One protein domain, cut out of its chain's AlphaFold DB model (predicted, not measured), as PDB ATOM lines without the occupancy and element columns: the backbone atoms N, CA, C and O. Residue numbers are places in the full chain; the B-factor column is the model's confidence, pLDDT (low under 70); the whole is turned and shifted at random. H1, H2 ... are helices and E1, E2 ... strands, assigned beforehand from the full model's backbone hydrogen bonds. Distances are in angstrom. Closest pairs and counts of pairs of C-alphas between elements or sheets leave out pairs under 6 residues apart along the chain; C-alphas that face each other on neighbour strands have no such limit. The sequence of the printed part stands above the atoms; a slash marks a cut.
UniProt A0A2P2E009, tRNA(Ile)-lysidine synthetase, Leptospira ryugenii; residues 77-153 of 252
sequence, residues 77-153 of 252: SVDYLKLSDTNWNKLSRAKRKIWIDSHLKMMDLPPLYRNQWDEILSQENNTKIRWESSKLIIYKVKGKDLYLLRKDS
ATOM      1  N   SER A  77     -66.341  76.606  87.431       66.31
ATOM      2  CA  SER A  77     -67.065  76.848  86.186       66.31
ATOM      3  C   SER A  77     -66.073  77.151  85.069       66.31
ATOM      4  O   SER A  77     -65.279  78.094  85.171       66.31
ATOM      5  N   VAL A  78     -66.109  76.349  84.012       85.19
ATOM      6  CA  VAL A  78     -65.195  76.499  82.886       85.19
ATOM      7  C   VAL A  78     -65.574  77.763  82.111       85.19
ATOM      8  O   VAL A  78     -66.663  77.852  81.546       85.19
ATOM      9  N   ASP A  79     -64.676  78.751  82.099       89.25
ATOM     10  CA  ASP A  79     -64.906  80.063  81.474       89.25
ATOM     11  C   ASP A  79     -65.043  79.953  79.938       89.25
ATOM     12  O   ASP A  79     -65.792  80.707  79.307       89.25
ATOM     13  N   TYR A  80     -64.365  78.978  79.321       94.00
ATOM     14  CA  TYR A  80     -64.524  78.658  77.905       94.00
ATOM     15  C   TYR A  80     -64.126  77.221  77.557       94.00
ATOM     16  O   TYR A  80     -63.281  76.619  78.212       94.00
ATOM     17  N   LEU A  81     -64.678  76.700  76.461       94.44
ATOM     18  CA  LEU A  81     -64.266  75.431  75.866       94.44
ATOM     19  C   LEU A  81     -63.848  75.623  74.411       94.44
ATOM     20  O   LEU A  81     -64.487  76.360  73.657       94.44
ATOM     21  N   LYS A  82     -62.788  74.915  74.018       94.69
ATOM     22  CA  LYS A  82     -62.301  74.817  72.642       94.69
ATOM     23  C   LYS A  82     -62.529  73.396  72.143       94.69
ATOM     24  O   LYS A  82     -61.950  72.447  72.661       94.69
ATOM     25  N   LEU A  83     -63.384  73.257  71.140       94.31
ATOM     26  CA  LEU A  83     -63.841  71.982  70.616       94.31
ATOM     27  C   LEU A  83     -63.308  71.754  69.199       94.31
ATOM     28  O   LEU A  83     -63.415  72.622  68.333       94.31
ATOM     29  N   SER A  84     -62.760  70.563  68.955       93.25
ATOM     30  CA  SER A  84     -62.059  70.247  67.706       93.25
ATOM     31  C   SER A  84     -62.939  70.382  66.457       93.25
ATOM     32  O   SER A  84     -64.036  69.816  66.393       93.25
ATOM     33  N   ASP A  85     -62.410  71.035  65.418       93.75
ATOM     34  CA  ASP A  85     -63.004  71.066  64.073       93.75
ATOM     35  C   ASP A  85     -63.236  69.657  63.502       93.75
ATOM     36  O   ASP A  85     -64.259  69.389  62.875       93.75
ATOM     37  N   THR A  86     -62.328  68.723  63.787       91.94
ATOM     38  CA  THR A  86     -62.433  67.327  63.348       91.94
ATOM     39  C   THR A  86     -63.694  66.661  63.893       91.94
ATOM     40  O   THR A  86     -64.402  65.980  63.152       91.94
ATOM     41  N   ASN A  87     -63.998  66.865  65.178       89.56
ATOM     42  CA  ASN A  87     -65.197  66.298  65.799       89.56
ATOM     43  C   ASN A  87     -66.458  66.961  65.249       89.56
ATOM     44  O   ASN A  87     -67.402  66.257  64.898       89.56
ATOM     45  N   TRP A  88     -66.445  68.289  65.088       90.75
ATOM     46  CA  TRP A  88     -67.543  69.010  64.445       90.75
ATOM     47  C   TRP A  88     -67.870  68.396  63.078       90.75
ATOM     48  O   TRP A  88     -68.997  67.968  62.848       90.75
ATOM     49  N   ASN A  89     -66.880  68.246  62.196       90.56
ATOM     50  CA  ASN A  89     -67.110  67.778  60.829       90.56
ATOM     51  C   ASN A  89     -67.522  66.298  60.736       90.56
ATOM     52  O   ASN A  89     -68.295  65.950  59.847       90.56
ATOM     53  N   LYS A  90     -67.068  65.435  61.656       91.19
ATOM     54  CA  LYS A  90     -67.407  63.998  61.670       91.19
ATOM     55  C   LYS A  90     -68.831  63.694  62.141       91.19
ATOM     56  O   LYS A  90     -69.386  62.657  61.783       91.19
ATOM     57  N   LEU A  91     -69.407  64.546  62.986       86.25
ATOM     58  CA  LEU A  91     -70.718  64.298  63.584       86.25
ATOM     59  C   LEU A  91     -71.854  64.753  62.659       86.25
ATOM     60  O   LEU A  91     -71.752  65.769  61.974       86.25
ATOM     61  N   SER A  92     -72.974  64.022  62.682       88.62
ATOM     62  CA  SER A  92     -74.214  64.442  62.017       88.62
ATOM     63  C   SER A  92     -74.845  65.641  62.731       88.62
ATOM     64  O   SER A  92     -74.562  65.895  63.901       88.62
ATOM     65  N   ARG A  93     -75.772  66.344  62.069       87.44
ATOM     66  CA  ARG A  93     -76.497  67.492  62.646       87.44
ATOM     67  C   ARG A  93     -77.087  67.213  64.035       87.44
ATOM     68  O   ARG A  93     -76.935  68.035  64.933       87.44
ATOM     69  N   ALA A  94     -77.749  66.068  64.206       84.31
ATOM     70  CA  ALA A  94     -78.347  65.682  65.484       84.31
ATOM     71  C   ALA A  94     -77.273  65.399  66.547       84.31
ATOM     72  O   ALA A  94     -77.356  65.913  67.659       84.31
ATOM     73  N   LYS A  95     -76.215  64.662  66.179       87.25
ATOM     74  CA  LYS A  95     -75.109  64.342  67.092       87.25
ATOM     75  C   LYS A  95     -74.308  65.575  67.501       87.25
ATOM     76  O   LYS A  95     -73.881  65.653  68.644       87.25
ATOM     77  N   ARG A  96     -74.133  66.556  66.609       92.12
ATOM     78  CA  ARG A  96     -73.518  67.849  66.946       92.12
ATOM     79  C   ARG A  96     -74.335  68.600  67.991       92.12
ATOM     80  O   ARG A  96     -73.736  69.145  68.904       92.12
ATOM     81  N   LYS A  97     -75.669  68.603  67.889       92.25
ATOM     82  CA  LYS A  97     -76.528  69.249  68.893       92.25
ATOM     83  C   LYS A  97     -76.324  68.619  70.270       92.25
ATOM     84  O   LYS A  97     -76.002  69.337  71.203       92.25
ATOM     85  N   ILE A  98     -76.442  67.290  70.352       88.12
ATOM     86  CA  ILE A  98     -76.225  66.531  71.595       88.12
ATOM     87  C   ILE A  98     -74.835  66.840  72.153       88.12
ATOM     88  O   ILE A  98     -74.700  67.219  73.308       88.12
ATOM     89  N   TRP A  99     -73.809  66.779  71.302       90.19
ATOM     90  CA  TRP A  99     -72.434  67.075  71.685       90.19
ATOM     91  C   TRP A  99     -72.265  68.490  72.250       90.19
ATOM     92  O   TRP A  99     -71.615  68.647  73.279       90.19
ATOM     93  N   ILE A 100     -72.852  69.517  71.629       93.81
ATOM     94  CA  ILE A 100     -72.811  70.886  72.161       93.81
ATOM     95  C   ILE A 100     -73.568  70.984  73.480       93.81
ATOM     96  O   ILE A 100     -73.012  71.509  74.438       93.81
ATOM     97  N   ASP A 101     -74.782  70.444  73.557       91.69
ATOM     98  CA  ASP A 101     -75.600  70.483  74.768       91.69
ATOM     99  C   ASP A 101     -74.891  69.819  75.961       91.69
ATOM    100  O   ASP A 101     -74.915  70.365  77.062       91.69
ATOM    101  N   SER A 102     -74.168  68.712  75.744       86.44
ATOM    102  CA  SER A 102     -73.330  68.088  76.777       86.44
ATOM    103  C   SER A 102     -72.226  69.023  77.284       86.44
ATOM    104  O   SER A 102     -72.000  69.106  78.488       86.44
ATOM    105  N   HIS A 103     -71.557  69.772  76.399       92.12
ATOM    106  CA  HIS A 103     -70.528  70.735  76.817       92.12
ATOM    107  C   HIS A 103     -71.132  71.962  77.506       92.12
ATOM    108  O   HIS A 103     -70.541  72.477  78.450       92.12
ATOM    109  N   LEU A 104     -72.312  72.420  77.079       90.75
ATOM    110  CA  LEU A 104     -73.028  73.493  77.771       90.75
ATOM    111  C   LEU A 104     -73.391  73.080  79.191       90.75
ATOM    112  O   LEU A 104     -73.147  73.843  80.121       90.75
ATOM    113  N   LYS A 105     -73.853  71.842  79.366       86.00
ATOM    114  CA  LYS A 105     -74.108  71.262  80.680       86.00
ATOM    115  C   LYS A 105     -72.852  71.247  81.561       86.00
ATOM    116  O   LYS A 105     -72.915  71.696  82.698       86.00
ATOM    117  N   MET A 106     -71.695  70.834  81.030       86.12
ATOM    118  CA  MET A 106     -70.410  70.907  81.756       86.12
ATOM    119  C   MET A 106     -70.017  72.340  82.152       86.12
ATOM    120  O   MET A 106     -69.306  72.546  83.131       86.12
ATOM    121  N   MET A 107     -70.456  73.336  81.381       87.81
ATOM    122  CA  MET A 107     -70.241  74.756  81.662       87.81
ATOM    123  C   MET A 107     -71.331  75.368  82.552       87.81
ATOM    124  O   MET A 107     -71.326  76.589  82.701       87.81
ATOM    125  N   ASP A 108     -72.249  74.579  83.120       85.88
ATOM    126  CA  ASP A 108     -73.412  75.056  83.887       85.88
ATOM    127  C   ASP A 108     -74.309  76.021  83.075       85.88
ATOM    128  O   ASP A 108     -74.732  77.092  83.517       85.88
ATOM    129  N   LEU A 109     -74.549  75.669  81.808       86.19
ATOM    130  CA  LEU A 109     -75.408  76.398  80.878       86.19
ATOM    131  C   LEU A 109     -76.534  75.499  80.347       86.19
ATOM    132  O   LEU A 109     -76.327  74.304  80.129       86.19
ATOM    133  N   PRO A 110     -77.726  76.066  80.082       85.56
ATOM    134  CA  PRO A 110     -78.831  75.301  79.521       85.56
ATOM    135  C   PRO A 110     -78.522  74.846  78.084       85.56
ATOM    136  O   PRO A 110     -77.797  75.542  77.363       85.56
ATOM    137  N   PRO A 111     -79.110  73.721  77.638       88.88
ATOM    138  CA  PRO A 111     -78.989  73.264  76.259       88.88
ATOM    139  C   PRO A 111     -79.617  74.264  75.283       88.88
ATOM    140  O   PRO A 111     -80.493  75.058  75.638       88.88
ATOM    141  N   LEU A 112     -79.205  74.194  74.019       85.81
ATOM    142  CA  LEU A 112     -79.741  75.060  72.974       85.81
ATOM    143  C   LEU A 112     -81.157  74.637  72.588       85.81
ATOM    144  O   LEU A 112     -81.432  73.466  72.288       85.81
ATOM    145  N   TYR A 113     -82.052  75.619  72.490       86.19
ATOM    146  CA  TYR A 113     -83.353  75.420  71.865       86.19
ATOM    147  C   TYR A 113     -83.195  75.154  70.363       86.19
ATOM    148  O   TYR A 113     -82.221  75.559  69.725       86.19
ATOM    149  N   ARG A 114     -84.181  74.475  69.766       82.44
ATOM    150  CA  ARG A 114     -84.143  74.084  68.348       82.44
ATOM    151  C   ARG A 114     -83.924  75.271  67.405       82.44
ATOM    152  O   ARG A 114     -83.104  75.177  66.505       82.44
ATOM    153  N   ASN A 115     -84.612  76.386  67.635       85.19
ATOM    154  CA  ASN A 115     -84.463  77.602  66.834       85.19
ATOM    155  C   ASN A 115     -83.042  78.190  66.905       85.19
ATOM    156  O   ASN A 115     -82.497  78.566  65.876       85.19
ATOM    157  N   GLN A 116     -82.431  78.217  68.093       90.19
ATOM    158  CA  GLN A 116     -81.052  78.681  68.283       90.19
ATOM    159  C   GLN A 116     -80.064  77.779  67.538       90.19
ATOM    160  O   GLN A 116     -79.150  78.251  66.868       90.19
ATOM    161  N   TRP A 117     -80.273  76.463  67.615       92.81
ATOM    162  CA  TRP A 117     -79.455  75.490  66.896       92.81
ATOM    163  C   TRP A 117     -79.572  75.633  65.375       92.81
ATOM    164  O   TRP A 117     -78.569  75.612  64.662       92.81
ATOM    165  N   ASP A 118     -80.792  75.817  64.877       90.25
ATOM    166  CA  ASP A 118     -81.052  76.011  63.454       90.25
ATOM    167  C   ASP A 118     -80.420  77.319  62.945       90.25
ATOM    168  O   ASP A 118     -79.840  77.336  61.858       90.25
ATOM    169  N   GLU A 119     -80.439  78.382  63.754       93.19
ATOM    170  CA  GLU A 119     -79.751  79.646  63.471       93.19
ATOM    171  C   GLU A 119     -78.228  79.461  63.385       93.19
ATOM    172  O   GLU A 119     -77.608  79.912  62.421       93.19
ATOM    173  N   ILE A 120     -77.618  78.745  64.334       94.44
ATOM    174  CA  ILE A 120     -76.176  78.442  64.328       94.44
ATOM    175  C   ILE A 120     -75.778  77.708  63.045       94.44
ATOM    176  O   ILE A 120     -74.800  78.074  62.391       94.44
ATOM    177  N   LEU A 121     -76.549  76.691  62.659       91.81
ATOM    178  CA  LEU A 121     -76.263  75.888  61.470       91.81
ATOM    179  C   LEU A 121     -76.524  76.628  60.162       91.81
ATOM    180  O   LEU A 121     -75.848  76.356  59.171       91.81
ATOM    181  N   SER A 122     -77.446  77.593  60.145       92.19
ATOM    182  CA  SER A 122     -77.674  78.434  58.965       92.19
ATOM    183  C   SER A 122     -76.413  79.209  58.548       92.19
ATOM    184  O   SER A 122     -76.242  79.539  57.376       92.19
ATOM    185  N   GLN A 123     -75.494  79.437  59.493       92.44
ATOM    186  CA  GLN A 123     -74.221  80.117  59.270       92.44
ATOM    187  C   GLN A 123     -73.078  79.176  58.849       92.44
ATOM    188  O   GLN A 123     -71.977  79.651  58.586       92.44
ATOM    189  N   GLU A 124     -73.282  77.857  58.772       83.94
ATOM    190  CA  GLU A 124     -72.188  76.893  58.558       83.94
ATOM    191  C   GLU A 124     -71.486  77.053  57.199       83.94
ATOM    192  O   GLU A 124     -70.272  76.873  57.094       83.94
ATOM    193  N   ASN A 125     -72.233  77.448  56.166       84.12
ATOM    194  CA  ASN A 125     -71.675  77.700  54.837       84.12
ATOM    195  C   ASN A 125     -70.876  79.013  54.759       84.12
ATOM    196  O   ASN A 125     -70.159  79.236  53.780       84.12
ATOM    197  N   ASN A 126     -70.968  79.870  55.779       88.50
ATOM    198  CA  ASN A 126     -70.226  81.122  55.837       88.50
ATOM    199  C   ASN A 126     -68.763  80.885  56.238       88.50
ATOM    200  O   ASN A 126     -68.338  79.808  56.654       88.50
ATOM    201  N   THR A 127     -67.954  81.939  56.143       89.94
ATOM    202  CA  THR A 127     -66.565  81.913  56.625       89.94
ATOM    203  C   THR A 127     -66.476  81.813  58.150       89.94
ATOM    204  O   THR A 127     -65.457  81.351  58.671       89.94
ATOM    205  N   LYS A 128     -67.531  82.225  58.863       93.62
ATOM    206  CA  LYS A 128     -67.626  82.184  60.321       93.62
ATOM    207  C   LYS A 128     -69.043  81.881  60.798       93.62
ATOM    208  O   LYS A 128     -70.009  82.352  60.203       93.62
ATOM    209  N   ILE A 129     -69.121  81.183  61.923       95.44
ATOM    210  CA  ILE A 129     -70.309  81.067  62.760       95.44
ATOM    211  C   ILE A 129     -70.086  81.983  63.960       95.44
ATOM    212  O   ILE A 129     -69.080  81.853  64.666       95.44
ATOM    213  N   ARG A 130     -71.015  82.906  64.191       96.50
ATOM    214  CA  ARG A 130     -71.079  83.697  65.416       96.50
ATOM    215  C   ARG A 130     -72.523  83.757  65.878       96.50
ATOM    216  O   ARG A 130     -73.357  84.410  65.259       96.50
ATOM    217  N   TRP A 131     -72.782  83.094  66.990       96.62
ATOM    218  CA  TRP A 131     -74.068  83.132  67.664       96.62
ATOM    219  C   TRP A 131     -73.872  83.579  69.106       96.62
ATOM    220  O   TRP A 131     -72.876  83.226  69.739       96.62
ATOM    221  N   GLU A 132     -74.792  84.387  69.617       96.25
ATOM    222  CA  GLU A 132     -74.640  85.046  70.906       96.25
ATOM    223  C   GLU A 132     -75.985  85.129  71.631       96.25
ATOM    224  O   GLU A 132     -76.991  85.543  71.066       96.25
ATOM    225  N   SER A 133     -75.981  84.759  72.910       92.75
ATOM    226  CA  SER A 133     -77.091  84.960  73.842       92.75
ATOM    227  C   SER A 133     -76.683  85.909  74.974       92.75
ATOM    228  O   SER A 133     -75.619  86.538  74.943       92.75
ATOM    229  N   SER A 134     -77.516  86.023  76.009       90.44
ATOM    230  CA  SER A 134     -77.160  86.756  77.226       90.44
ATOM    231  C   SER A 134     -75.994  86.114  77.987       90.44
ATOM    232  O   SER A 134     -75.223  86.839  78.608       90.44
ATOM    233  N   LYS A 135     -75.824  84.784  77.907       92.06
ATOM    234  CA  LYS A 135     -74.832  84.031  78.699       92.06
ATOM    235  C   LYS A 135     -73.684  83.426  77.890       92.06
ATOM    236  O   LYS A 135     -72.623  83.181  78.450       92.06
ATOM    237  N   LEU A 136     -73.872  83.183  76.594       95.62
ATOM    238  CA  LEU A 136     -72.949  82.381  75.783       95.62
ATOM    239  C   LEU A 136     -72.643  83.051  74.445       95.62
ATOM    240  O   LEU A 136     -73.544  83.592  73.806       95.62
ATOM    241  N   ILE A 137     -71.396  82.927  73.993       97.44
ATOM    242  CA  ILE A 137     -70.999  83.139  72.599       97.44
ATOM    243  C   ILE A 137     -70.505  81.811  72.026       97.44
ATOM    244  O   ILE A 137     -69.616  81.178  72.592       97.44
ATOM    245  N   ILE A 138     -71.052  81.419  70.879       97.50
ATOM    246  CA  ILE A 138     -70.571  80.308  70.061       97.50
ATOM    247  C   ILE A 138     -69.849  80.910  68.861       97.50
ATOM    248  O   ILE A 138     -70.448  81.632  68.062       97.50
ATOM    249  N   TYR A 139     -68.552  80.635  68.748       97.31
ATOM    250  CA  TYR A 139     -67.698  81.226  67.725       97.31
ATOM    251  C   TYR A 139     -66.879  80.162  67.002       97.31
ATOM    252  O   TYR A 139     -66.165  79.382  67.626       97.31
ATOM    253  N   LYS A 140     -66.926  80.163  65.672       95.12
ATOM    254  CA  LYS A 140     -66.117  79.280  64.828       95.12
ATOM    255  C   LYS A 140     -65.740  79.981  63.539       95.12
ATOM    256  O   LYS A 140     -66.545  80.696  62.953       95.12
ATOM    257  N   VAL A 141     -64.529  79.721  63.065       94.25
ATOM    258  CA  VAL A 141     -64.102  80.049  61.699       94.25
ATOM    259  C   VAL A 141     -64.039  78.750  60.899       94.25
ATOM    260  O   VAL A 141     -63.730  77.694  61.453       94.25
ATOM    261  N   LYS A 142     -64.343  78.806  59.601       92.19
ATOM    262  CA  LYS A 142     -64.275  77.639  58.712       92.19
ATOM    263  C   LYS A 142     -62.900  76.957  58.796       92.19
ATOM    264  O   LYS A 142     -61.872  77.615  58.651       92.19
ATOM    265  N   GLY A 143     -62.895  75.642  59.033       91.00
ATOM    266  CA  GLY A 143     -61.676  74.831  59.175       91.00
ATOM    267  C   GLY A 143     -60.865  75.099  60.450       91.00
ATOM    268  O   GLY A 143     -59.665  74.830  60.483       91.00
ATOM    269  N   LYS A 144     -61.481  75.703  61.473       93.88
ATOM    270  CA  LYS A 144     -60.876  76.005  62.778       93.88
ATOM    271  C   LYS A 144     -61.761  75.492  63.901       93.88
ATOM    272  O   LYS A 144     -62.953  75.255  63.698       93.88
ATOM    273  N   ASP A 145     -61.180  75.345  65.081       94.94
ATOM    274  CA  ASP A 145     -61.902  74.861  66.254       94.94
ATOM    275  C   ASP A 145     -63.080  75.775  66.621       94.94
ATOM    276  O   ASP A 145     -63.104  76.977  66.331       94.94
ATOM    277  N   LEU A 146     -64.092  75.163  67.225       95.88
ATOM    278  CA  LEU A 146     -65.280  75.823  67.743       95.88
ATOM    279  C   LEU A 146     -65.018  76.272  69.180       95.88
ATOM    280  O   LEU A 146     -64.492  75.508  69.982       95.88
ATOM    281  N   TYR A 147     -65.436  77.482  69.521       97.38
ATOM    282  CA  TYR A 147     -65.330  78.028  70.865       97.38
ATOM    283  C   TYR A 147     -66.709  78.242  71.478       97.38
ATOM    284  O   TYR A 147     -67.591  78.826  70.842       97.38
ATOM    285  N   LEU A 148     -66.855  77.808  72.727       97.31
ATOM    286  CA  LEU A 148     -67.974  78.126  73.609       97.31
ATOM    287  C   LEU A 148     -67.445  79.072  74.689       97.31
ATOM    288  O   LEU A 148     -66.569  78.683  75.458       97.31
ATOM    289  N   LEU A 149     -67.916  80.319  74.714       96.75
ATOM    290  CA  LEU A 149     -67.401  81.373  75.594       96.75
ATOM    291  C   LEU A 149     -68.506  81.863  76.533       96.75
ATOM    292  O   LEU A 149     -69.513  82.408  76.069       96.75
ATOM    293  N   ARG A 150     -68.311  81.728  77.845       95.00
ATOM    294  CA  ARG A 150     -69.229  82.292  78.841       95.00
ATOM    295  C   ARG A 150     -69.065  83.801  78.929       95.00
ATOM    296  O   ARG A 150     -67.968  84.291  79.176       95.00
ATOM    297  N   LYS A 151     -70.148  84.556  78.755       94.25
ATOM    298  CA  LYS A 151     -70.116  86.031  78.774       94.25
ATOM    299  C   LYS A 151     -69.936  86.615  80.172       94.25
ATOM    300  O   LYS A 151     -69.492  87.749  80.291       94.25
ATOM    301  N   ASP A 152     -70.264  85.846  81.206       91.94
ATOM    302  CA  ASP A 152     -70.021  86.183  82.610       91.94
ATOM    303  C   ASP A 152     -68.605  85.810  83.087       91.94
ATOM    304  O   ASP A 152     -68.244  86.089  84.229       91.94
ATOM    305  N   SER A 153     -67.782  85.212  82.218       92.56
ATOM    306  CA  SER A 153     -66.402  84.863  82.551       92.56
ATOM    307  C   SER A 153     -65.492  86.085  82.688       92.56
ATOM    308  O   SER A 153     -65.723  87.156  82.115       92.56
TER     309      SER A 153
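This is residues 77 to 153 of the 252 residues of the protein "tRNA(Ile)-lysidine synthetase" of Leptospira ryugenii (UniProt A0A2P2E009). A four-stranded antiparallel sheet forms one wall, with H2 and H3 over one of its faces, H2 towards the E1 and E4 side and H3 over the edge strand E2. The two helices stand steeply to each other, and the short helix H1 sits at one end of the sheet, between E1 and H2 along the chain. The printed part has 77 residues with three named helices and four named strands, in the order E1 H1 H2 H3 E2 E3 E4, and the sheet's order is E1 E4 E3 E2. The class is mixed, helices and strands. The whole is compact, with a radius of gyration of the C-alphas of 11.4 A and spans of 30 by 21 by 20 A.

E1 is residues 80 to 83, 9.9 A long, beginning at C-alpha 80 at (-64.524, 78.658, 77.905). H1 is residues 85 to 90, 8.7 A long. H2, residues 93 to 106, is the longest helix, 20.3 A from C-alpha 93 at (-76.497, 67.492, 62.646) to C-alpha 106. H3 is residues 114 to 122, 12.2 A long. E2 is residues 128 to 132, 13.0 A long, E3 is residues 136 to 141, 16.8 A long, and E4 is residues 146 to 150, 13.4 A long, ending at C-alpha 150 at (-69.229, 82.292, 78.841).

E1 and E4 are antiparallel neighbours at 167 degrees, with N 83 and O 146 2.8 A apart, within hydrogen-bond range. E2, E3 and E4 form a meander, each strand the antiparallel neighbour of the one before. In the hairpin of E3 and E4, N 147 and O 139 are 2.8 A apart; in the hairpin of E2 and E3, N 129 and O 140 are 2.8 A apart. H1 is on the sheet but only grazes it, with residues 85 to 88. H2 is on the sheet at a height of 9.9 A, only just over E4, on which 3 of its C-alphas fall, and slantwise to the strands at 33 degrees to E4 on the local plane. H3 is on the same face, at a height of 9.3 A, over E2 and along the strands at 5 degrees to E2 on the local plane; the closest C-alphas of H3 and E2, those of Ile 120 and Trp 131, are 6.1 A apart. H2 and H3 are close but not clearly touching, the closest C-alphas being those of Lys 97 and Trp 117 at 7.2 A, with a steep tilt of 65 degrees, opposite ways. H1 and H3 are apart. In H1, H2 and H3, every O i to N i+4 pair is within hydrogen-bond range.

The two C-alphas farthest apart are those of Ser 77 and Asn 125, at 31.7 A. The printed part has no cut. No link is long; the link from H2 to H3, 7 residues, is short and the others are tight. The mean pLDDT of the printed part is 91.0, and residue 77 is the one printed residue under 70.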